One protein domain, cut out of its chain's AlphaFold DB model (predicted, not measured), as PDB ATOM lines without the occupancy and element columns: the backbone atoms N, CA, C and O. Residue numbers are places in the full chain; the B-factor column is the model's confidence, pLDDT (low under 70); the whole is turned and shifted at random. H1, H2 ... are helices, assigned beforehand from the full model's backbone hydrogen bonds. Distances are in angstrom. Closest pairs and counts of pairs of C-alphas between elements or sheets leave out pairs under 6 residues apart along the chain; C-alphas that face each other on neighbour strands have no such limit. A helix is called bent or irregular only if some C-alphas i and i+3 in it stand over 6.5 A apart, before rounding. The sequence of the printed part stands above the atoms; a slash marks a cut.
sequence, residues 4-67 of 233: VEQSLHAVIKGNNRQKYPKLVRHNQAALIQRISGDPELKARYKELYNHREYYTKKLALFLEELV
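What this domain is: This is residues 4 to 67 of the 233 residues of an uncharacterized protein of Diutina rugosa (UniProt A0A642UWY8). H2, H3 and H4 make a triangle, and H1 covers one side of it, packed on H2. The 64 printed residues are all helix in class, with four named helices in the order H1 H2 H3 H4 and no named strand. The whole is compact, radius of gyration of the C-alphas 10.5 A, spanning 31 by 26 by 20 A.

Where its parts are: H1, residues 4 to 14, begins at C-alpha 4 (0.751, 33.865, -14.682). H2 is residues 25 to 37, 19.2 A long, and H3 residues 39 to 50. H4, residues 52 to 66, 17.4 A, ends at C-alpha 66 (-4.976, 36.672, -2.360). H2 and H4 are irregular: C-alphas 26 and 29 are 7.2 A apart, 54 and 57 8.1 A.

How they stand to each other: The hairpin H1 and H2 touch at a shallow tilt of 32 degrees, closest C-alphas Glu 5 and Ile 32, 6.2 A. H2 and H3 touch only at the corner, closest C-alphas Ile 35 and Lys 42, 5.1 A. The hairpin H3 and H4 touch, closest C-alphas Leu 48 and Leu 59, 5.6 A. Every O i to N i+4 pair is within hydrogen-bond range in H1 and H3, 7 of 9 in H2, 9 of 11 in H4.

The domain as a whole: The printed part has no cut and no long link. Residues 16 to 18 are under pLDDT 70.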
ATOM      1  N   VAL A   4       1.027  33.196 -15.964       88.25
ATOM      2  CA  VAL A   4       0.751  33.865 -14.682       88.25
ATOM      3  C   VAL A   4       1.866  34.843 -14.309       88.25
ATOM      4  O   VAL A   4       1.580  35.967 -13.909       88.25
ATOM      5  N   GLU A   5       3.134  34.462 -14.482       87.94
ATOM      6  CA  GLU A   5       4.278  35.340 -14.197       87.94
ATOM      7  C   GLU A   5       4.262  36.614 -15.046       87.94
ATOM      8  O   GLU A   5       4.417  37.720 -14.520       87.94
ATOM      9  N   GLN A   6       4.062  36.470 -16.359       88.19
ATOM     10  CA  GLN A   6       4.089  37.596 -17.296       88.19
ATOM     11  C   GLN A   6       2.883  38.517 -17.103       88.19
ATOM     12  O   GLN A   6       3.028  39.744 -17.066       88.19
ATOM     13  N   SER A   7       1.694  37.931 -16.950       89.69
ATOM     14  CA  SER A   7       0.451  38.675 -16.776       89.69
ATOM     15  C   SER A   7       0.413  39.402 -15.432       89.69
ATOM     16  O   SER A   7       0.021  40.568 -15.384       89.69
ATOM     17  N   LEU A   8       0.881  38.770 -14.349       90.19
ATOM     18  CA  LEU A   8       0.900  39.379 -13.020       90.19
ATOM     19  C   LEU A   8       1.908  40.528 -12.944       90.19
ATOM     20  O   LEU A   8       1.591  41.584 -12.396       90.19
ATOM     21  N   HIS A   9       3.083  40.369 -13.562       88.88
ATOM     22  CA  HIS A   9       4.059  41.450 -13.672       88.88
ATOM     23  C   HIS A   9       3.460  42.689 -14.358       88.88
ATOM     24  O   HIS A   9       3.658  43.811 -13.892       88.88
ATOM     25  N   ALA A  10       2.690  42.501 -15.438       86.94
ATOM     26  CA  ALA A  10       2.023  43.600 -16.137       86.94
ATOM     27  C   ALA A  10       0.969  44.300 -15.260       86.94
ATOM     28  O   ALA A  10       0.896  45.528 -15.261       86.94
ATOM     29  N   VAL A  11       0.195  43.540 -14.478       87.38
ATOM     30  CA  VAL A  11      -0.822  44.089 -13.564       87.38
ATOM     31  C   VAL A  11      -0.179  44.890 -12.429       87.38
ATOM     32  O   VAL A  11      -0.577  46.028 -12.190       87.38
ATOM     33  N   ILE A  12       0.859  44.350 -11.782       86.56
ATOM     34  CA  ILE A  12       1.578  45.033 -10.692       86.56
ATOM     35  C   ILE A  12       2.288  46.286 -11.216       86.56
ATOM     36  O   ILE A  12       2.212  47.344 -10.597       86.56
ATOM     37  N   LYS A  13       2.924  46.212 -12.393       85.25
ATOM     38  CA  LYS A  13       3.526  47.383 -13.052       85.25
ATOM     39  C   LYS A  13       2.477  48.432 -13.450       85.25
ATOM     40  O   LYS A  13       2.804  49.607 -13.519       85.25
ATOM     41  N   GLY A  14       1.234  48.030 -13.715       81.50
ATOM     42  CA  GLY A  14       0.121  48.934 -14.018       81.50
ATOM     43  C   GLY A  14      -0.463  49.656 -12.795       81.50
ATOM     44  O   GLY A  14      -1.155  50.662 -12.959       81.50
ATOM     45  N   ASN A  15      -0.161  49.209 -11.571       83.06
ATOM     46  CA  ASN A  15      -0.644  49.786 -10.307       83.06
ATOM     47  C   ASN A  15       0.112  51.078  -9.905       83.06
ATOM     48  O   ASN A  15       0.462  51.294  -8.746       83.06
ATOM     49  N   ASN A  16       0.366  51.968 -10.868       61.91
ATOM     50  CA  ASN A  16       1.263  53.127 -10.733       61.91
ATOM     51  C   ASN A  16       0.828  54.173  -9.691       61.91
ATOM     52  O   ASN A  16       1.642  54.985  -9.268       61.91
ATOM     53  N   ARG A  17      -0.448  54.180  -9.286       64.44
ATOM     54  CA  ARG A  17      -0.984  55.103  -8.267       64.44
ATOM     55  C   ARG A  17      -1.127  54.467  -6.880       64.44
ATOM     56  O   ARG A  17      -1.771  55.070  -6.034       64.44
ATOM     57  N   GLN A  18      -0.615  53.247  -6.677       66.75
ATOM     58  CA  GLN A  18      -0.807  52.469  -5.441       66.75
ATOM     59  C   GLN A  18      -2.282  52.387  -5.010       66.75
ATOM     60  O   GLN A  18      -2.604  52.353  -3.827       66.75
ATOM     61  N   LYS A  19      -3.204  52.351  -5.983       77.38
ATOM     62  CA  LYS A  19      -4.649  52.266  -5.710       77.38
ATOM     63  C   LYS A  19      -5.002  50.978  -4.959       77.38
ATOM     64  O   LYS A  19      -6.004  50.939  -4.256       77.38
ATOM     65  N   TYR A  20      -4.165  49.961  -5.141       83.31
ATOM     66  CA  TYR A  20      -4.222  48.666  -4.487       83.31
ATOM     67  C   TYR A  20      -2.903  48.467  -3.723       83.31
ATOM     68  O   TYR A  20      -1.916  48.042  -4.336       83.31
ATOM     69  N   PRO A  21      -2.819  48.874  -2.445       78.94
ATOM     70  CA  PRO A  21      -1.570  48.897  -1.685       78.94
ATOM     71  C   PRO A  21      -0.915  47.519  -1.531       78.94
ATOM     72  O   PRO A  21       0.307  47.448  -1.418       78.94
ATOM     73  N   LYS A  22      -1.683  46.420  -1.580       80.75
ATOM     74  CA  LYS A  22      -1.132  45.060  -1.452       80.75
ATOM     75  C   LYS A  22      -0.501  44.542  -2.752       80.75
ATOM     76  O   LYS A  22       0.318  43.621  -2.718       80.75
ATOM     77  N   LEU A  23      -0.818  45.146  -3.904       85.12
ATOM     78  CA  LEU A  23      -0.291  44.753  -5.221       85.12
ATOM     79  C   LEU A  23       1.045  45.429  -5.532       85.12
ATOM     80  O   LEU A  23       1.148  46.279  -6.422       85.12
ATOM     81  N   VAL A  24       2.076  45.023  -4.797       84.44
ATOM     82  CA  VAL A  24       3.460  45.486  -4.955       84.44
ATOM     83  C   VAL A  24       4.374  44.363  -5.442       84.44
ATOM     84  O   VAL A  24       4.079  43.182  -5.271       84.44
ATOM     85  N   ARG A  25       5.527  44.724  -6.025       82.50
ATOM     86  CA  ARG A  25       6.513  43.752  -6.539       82.50
ATOM     87  C   ARG A  25       6.975  42.743  -5.487       82.50
ATOM     88  O   ARG A  25       7.243  41.603  -5.842       82.50
ATOM     89  N   HIS A  26       7.035  43.148  -4.218       80.44
ATOM     90  CA  HIS A  26       7.410  42.265  -3.111       80.44
ATOM     91  C   HIS A  26       6.487  41.036  -3.003       80.44
ATOM     92  O   HIS A  26       6.970  39.919  -2.857       80.44
ATOM     93  N   ASN A  27       5.179  41.218  -3.205       82.25
ATOM     94  CA  ASN A  27       4.178  40.150  -3.083       82.25
ATOM     95  C   ASN A  27       4.019  39.316  -4.367       82.25
ATOM     96  O   ASN A  27       3.265  38.343  -4.395       82.25
ATOM     97  N   GLN A  28       4.727  39.671  -5.446       84.56
ATOM     98  CA  GLN A  28       4.575  39.035  -6.756       84.56
ATOM     99  C   GLN A  28       4.908  37.536  -6.721       84.56
ATOM    100  O   GLN A  28       4.187  36.742  -7.320       84.56
ATOM    101  N   ALA A  29       5.974  37.138  -6.021       82.75
ATOM    102  CA  ALA A  29       6.403  35.740  -5.957       82.75
ATOM    103  C   ALA A  29       5.386  34.851  -5.219       82.75
ATOM    104  O   ALA A  29       5.032  33.782  -5.717       82.75
ATOM    105  N   ALA A  30       4.866  35.327  -4.082       83.00
ATOM    106  CA  ALA A  30       3.845  34.626  -3.304       83.00
ATOM    107  C   ALA A  30       2.543  34.456  -4.105       83.00
ATOM    108  O   ALA A  30       1.987  33.361  -4.174       83.00
ATOM    109  N   LEU A  31       2.108  35.512  -4.800       88.50
ATOM    110  CA  LEU A  31       0.946  35.460  -5.687       88.50
ATOM    111  C   LEU A  31       1.134  34.466  -6.842       88.50
ATOM    112  O   LEU A  31       0.214  33.712  -7.147       88.50
ATOM    113  N   ILE A  32       2.318  34.422  -7.469       88.88
ATOM    114  CA  ILE A  32       2.618  33.442  -8.527       88.88
ATOM    115  C   ILE A  32       2.486  32.020  -7.990       88.88
ATOM    116  O   ILE A  32       1.842  31.196  -8.640       88.88
ATOM    117  N   GLN A  33       3.072  31.734  -6.824       85.50
ATOM    118  CA  GLN A  33       3.002  30.410  -6.211       85.50
ATOM    119  C   GLN A  33       1.561  30.024  -5.882       85.50
ATOM    120  O   GLN A  33       1.125  28.944  -6.270       85.50
ATOM    121  N   ARG A  34       0.794  30.922  -5.255       86.62
ATOM    122  CA  ARG A  34      -0.586  30.648  -4.840       86.62
ATOM    123  C   ARG A  34      -1.528  30.436  -6.022       86.62
ATOM    124  O   ARG A  34      -2.277  29.468  -6.045       86.62
ATOM    125  N   ILE A  35      -1.437  31.287  -7.045       90.69
ATOM    126  CA  ILE A  35      -2.249  31.157  -8.265       90.69
ATOM    127  C   ILE A  35      -1.826  29.927  -9.076       90.69
ATOM    128  O   ILE A  35      -2.661  29.297  -9.712       90.69
ATOM    129  N   SER A  36      -0.537  29.582  -9.102       88.06
ATOM    130  CA  SER A  36      -0.057  28.435  -9.885       88.06
ATOM    131  C   SER A  36      -0.263  27.094  -9.180       88.06
ATOM    132  O   SER A  36      -0.353  26.082  -9.873       88.06
ATOM    133  N   GLY A  37      -0.319  27.091  -7.844       84.69
ATOM    134  CA  GLY A  37      -0.508  25.907  -7.003       84.69
ATOM    135  C   GLY A  37      -1.958  25.434  -6.887       84.69
ATOM    136  O   GLY A  37      -2.177  24.280  -6.536       84.69
ATOM    137  N   ASP A  38      -2.931  26.281  -7.230       89.50
ATOM    138  CA  ASP A  38      -4.360  25.961  -7.192       89.50
ATOM    139  C   ASP A  38      -4.988  26.085  -8.601       89.50
ATOM    140  O   ASP A  38      -5.053  27.188  -9.164       89.50
ATOM    141  N   PRO A  39      -5.455  24.973  -9.205       88.50
ATOM    142  CA  PRO A  39      -6.075  24.973 -10.530       88.50
ATOM    143  C   PRO A  39      -7.315  25.870 -10.664       88.50
ATOM    144  O   PRO A  39      -7.509  26.470 -11.728       88.50
ATOM    145  N   GLU A  40      -8.139  25.988  -9.621       90.19
ATOM    146  CA  GLU A  40      -9.357  26.804  -9.640       90.19
ATOM    147  C   GLU A  40      -9.011  28.293  -9.593       90.19
ATOM    148  O   GLU A  40      -9.510  29.082 -10.407       90.19
ATOM    149  N   LEU A  41      -8.077  28.680  -8.716       89.75
ATOM    150  CA  LEU A  41      -7.566  30.053  -8.665       89.75
ATOM    151  C   LEU A  41      -6.894  30.446  -9.979       89.75
ATOM    152  O   LEU A  41      -7.092  31.561 -10.468       89.75
ATOM    153  N   LYS A  42      -6.145  29.525 -10.592       91.81
ATOM    154  CA  LYS A  42      -5.520  29.735 -11.900       91.81
ATOM    155  C   LYS A  42      -6.547  29.993 -12.999       91.81
ATOM    156  O   LYS A  42      -6.343  30.891 -13.821       91.81
ATOM    157  N   ALA A  43      -7.634  29.220 -13.031       91.31
ATOM    158  CA  ALA A  43      -8.707  29.381 -14.009       91.31
ATOM    159  C   ALA A  43      -9.421  30.729 -13.833       91.31
ATOM    160  O   ALA A  43      -9.529  31.496 -14.793       91.31
ATOM    161  N   ARG A  44      -9.796  31.067 -12.593       90.62
ATOM    162  CA  ARG A  44     -10.449  32.336 -12.242       90.62
ATOM    163  C   ARG A  44      -9.565  33.549 -12.535       90.62
ATOM    164  O   ARG A  44     -10.027  34.544 -13.089       90.62
ATOM    165  N   TYR A  45      -8.271  33.460 -12.226       93.00
ATOM    166  CA  TYR A  45      -7.294  34.491 -12.571       93.00
ATOM    167  C   TYR A  45      -7.208  34.706 -14.089       93.00
ATOM    168  O   TYR A  45      -7.234  35.843 -14.564       93.00
ATOM    169  N   LYS A  46      -7.130  33.614 -14.860       92.75
ATOM    170  CA  LYS A  46      -7.044  33.664 -16.324       92.75
ATOM    171  C   LYS A  46      -8.291  34.298 -16.942       92.75
ATOM    172  O   LYS A  46      -8.156  35.125 -17.841       92.75
ATOM    173  N   GLU A  47      -9.477  33.963 -16.441       92.75
ATOM    174  CA  GLU A  47     -10.743  34.577 -16.856       92.75
ATOM    175  C   GLU A  47     -10.735  36.096 -16.619       92.75
ATOM    176  O   GLU A  47     -10.929  36.882 -17.550       92.75
ATOM    177  N   LEU A  48     -10.417  36.527 -15.395       90.81
ATOM    178  CA  LEU A  48     -10.367  37.946 -15.035       90.81
ATOM    179  C   LEU A  48      -9.321  38.720 -15.851       90.81
ATOM    180  O   LEU A  48      -9.559  39.870 -16.229       90.81
ATOM    181  N   TYR A  49      -8.175  38.102 -16.150       91.00
ATOM    182  CA  TYR A  49      -7.126  38.711 -16.965       91.00
ATOM    183  C   TYR A  49      -7.500  38.819 -18.451       91.00
ATOM    184  O   TYR A  49      -7.154  39.808 -19.106       91.00
ATOM    185  N   ASN A  50      -8.220  37.834 -18.993       90.00
ATOM    186  CA  ASN A  50      -8.707  37.868 -20.373       90.00
ATOM    187  C   ASN A  50      -9.744  38.981 -20.580       90.00
ATOM    188  O   ASN A  50      -9.755  39.616 -21.629       90.00
ATOM    189  N   HIS A  51     -10.541  39.285 -19.554       89.31
ATOM    190  CA  HIS A  51     -11.532  40.366 -19.563       89.31
ATOM    191  C   HIS A  51     -11.036  41.663 -18.900       89.31
ATOM    192  O   HIS A  51     -11.836  42.495 -18.462       89.31
ATOM    193  N   ARG A  52      -9.713  41.866 -18.814       81.25
ATOM    194  CA  ARG A  52      -9.098  42.981 -18.068       81.25
ATOM    195  C   ARG A  52      -9.587  44.370 -18.479       81.25
ATOM    196  O   ARG A  52      -9.657  45.234 -17.612       81.25
ATOM    197  N   GLU A  53      -9.968  44.573 -19.739       81.88
ATOM    198  CA  GLU A  53     -10.507  45.849 -20.243       81.88
ATOM    199  C   GLU A  53     -11.758  46.301 -19.473       81.88
ATOM    200  O   GLU A  53     -11.926  47.488 -19.209       81.88
ATOM    201  N   TYR A  54     -12.575  45.349 -19.010       84.12
ATOM    202  CA  TYR A  54     -13.789  45.605 -18.225       84.12
ATOM    203  C   TYR A  54     -13.622  45.264 -16.739       84.12
ATOM    204  O   TYR A  54     -14.287  45.841 -15.876       84.12
ATOM    205  N   TYR A  55     -12.724  44.333 -16.411       86.00
ATOM    206  CA  TYR A  55     -12.563  43.782 -15.063       86.00
ATOM    207  C   TYR A  55     -11.288  44.204 -14.348       86.00
ATOM    208  O   TYR A  55     -10.980  43.627 -13.312       86.00
ATOM    209  N   THR A  56     -10.597  45.257 -14.794       83.44
ATOM    210  CA  THR A  56      -9.393  45.776 -14.113       83.44
ATOM    211  C   THR A  56      -9.586  45.911 -12.593       83.44
ATOM    212  O   THR A  56      -8.756  45.433 -11.824       83.44
ATOM    213  N   LYS A  57     -10.711  46.488 -12.136       85.19
ATOM    214  CA  LYS A  57     -11.018  46.621 -10.697       85.19
ATOM    215  C   LYS A  57     -11.232  45.267 -10.012       85.19
ATOM    216  O   LYS A  57     -10.735  45.078  -8.909       85.19
ATOM    217  N   LYS A  58     -11.977  44.350 -10.639       87.81
ATOM    218  CA  LYS A  58     -12.259  43.015 -10.081       87.81
ATOM    219  C   LYS A  58     -10.992  42.170  -9.999       87.81
ATOM    220  O   LYS A  58     -10.771  41.526  -8.988       87.81
ATOM    221  N   LEU A  59     -10.157  42.219 -11.035       89.56
ATOM    222  CA  LEU A  59      -8.861  41.551 -11.079       89.56
ATOM    223  C   LEU A  59      -7.938  42.072  -9.975       89.56
ATOM    224  O   LEU A  59      -7.316  41.279  -9.284       89.56
ATOM    225  N   ALA A  60      -7.870  43.391  -9.787       87.25
ATOM    226  CA  ALA A  60      -7.037  43.973  -8.743       87.25
ATOM    227  C   ALA A  60      -7.526  43.616  -7.328       87.25
ATOM    228  O   ALA A  60      -6.716  43.208  -6.507       87.25
ATOM    229  N   LEU A  61      -8.837  43.687  -7.064       87.12
ATOM    230  CA  LEU A  61      -9.405  43.273  -5.773       87.12
ATOM    231  C   LEU A  61      -9.178  41.785  -5.498       87.12
ATOM    232  O   LEU A  61      -8.703  41.433  -4.428       87.12
ATOM    233  N   PHE A  62      -9.429  40.931  -6.492       90.19
ATOM    234  CA  PHE A  62      -9.156  39.499  -6.398       90.19
ATOM    235  C   PHE A  62      -7.690  39.223  -6.044       90.19
ATOM    236  O   PHE A  62      -7.404  38.389  -5.196       90.19
ATOM    237  N   LEU A  63      -6.749  39.937  -6.666       89.31
ATOM    238  CA  LEU A  63      -5.333  39.782  -6.349       89.31
ATOM    239  C   LEU A  63      -4.979  40.331  -4.958       89.31
ATOM    240  O   LEU A  63      -4.130  39.740  -4.307       89.31
ATOM    241  N   GLU A  64      -5.598  41.422  -4.492       85.44
ATOM    242  CA  GLU A  64      -5.379  41.935  -3.128       85.44
ATOM    243  C   GLU A  64      -5.899  40.989  -2.051       85.44
ATOM    244  O   GLU A  64      -5.251  40.844  -1.020       85.44
ATOM    245  N   GLU A  65      -7.038  40.342  -2.292       84.75
ATOM    246  CA  GLU A  65      -7.610  39.325  -1.402       84.75
ATOM    247  C   GLU A  65      -6.713  38.082  -1.295       84.75
ATOM    248  O   GLU A  65      -6.718  37.408  -0.270       84.75
ATOM    249  N   LEU A  66      -5.929  37.787  -2.339       85.62
ATOM    250  CA  LEU A  66      -4.976  36.672  -2.360       85.62
ATOM    251  C   LEU A  66      -3.621  36.998  -1.727       85.62
ATOM    252  O   LEU A  66      -2.827  36.083  -1.492       85.62
ATOM    253  N   VAL A  67      -3.329  38.279  -1.493       80.69
ATOM    254  CA  VAL A  67      -2.173  38.681  -0.694       80.69
ATOM    255  C   VAL A  67      -2.585  38.581   0.767       80.69
ATOM    256  O   VAL A  67      -3.279  39.461   1.285       80.69
TER     257      VAL A  67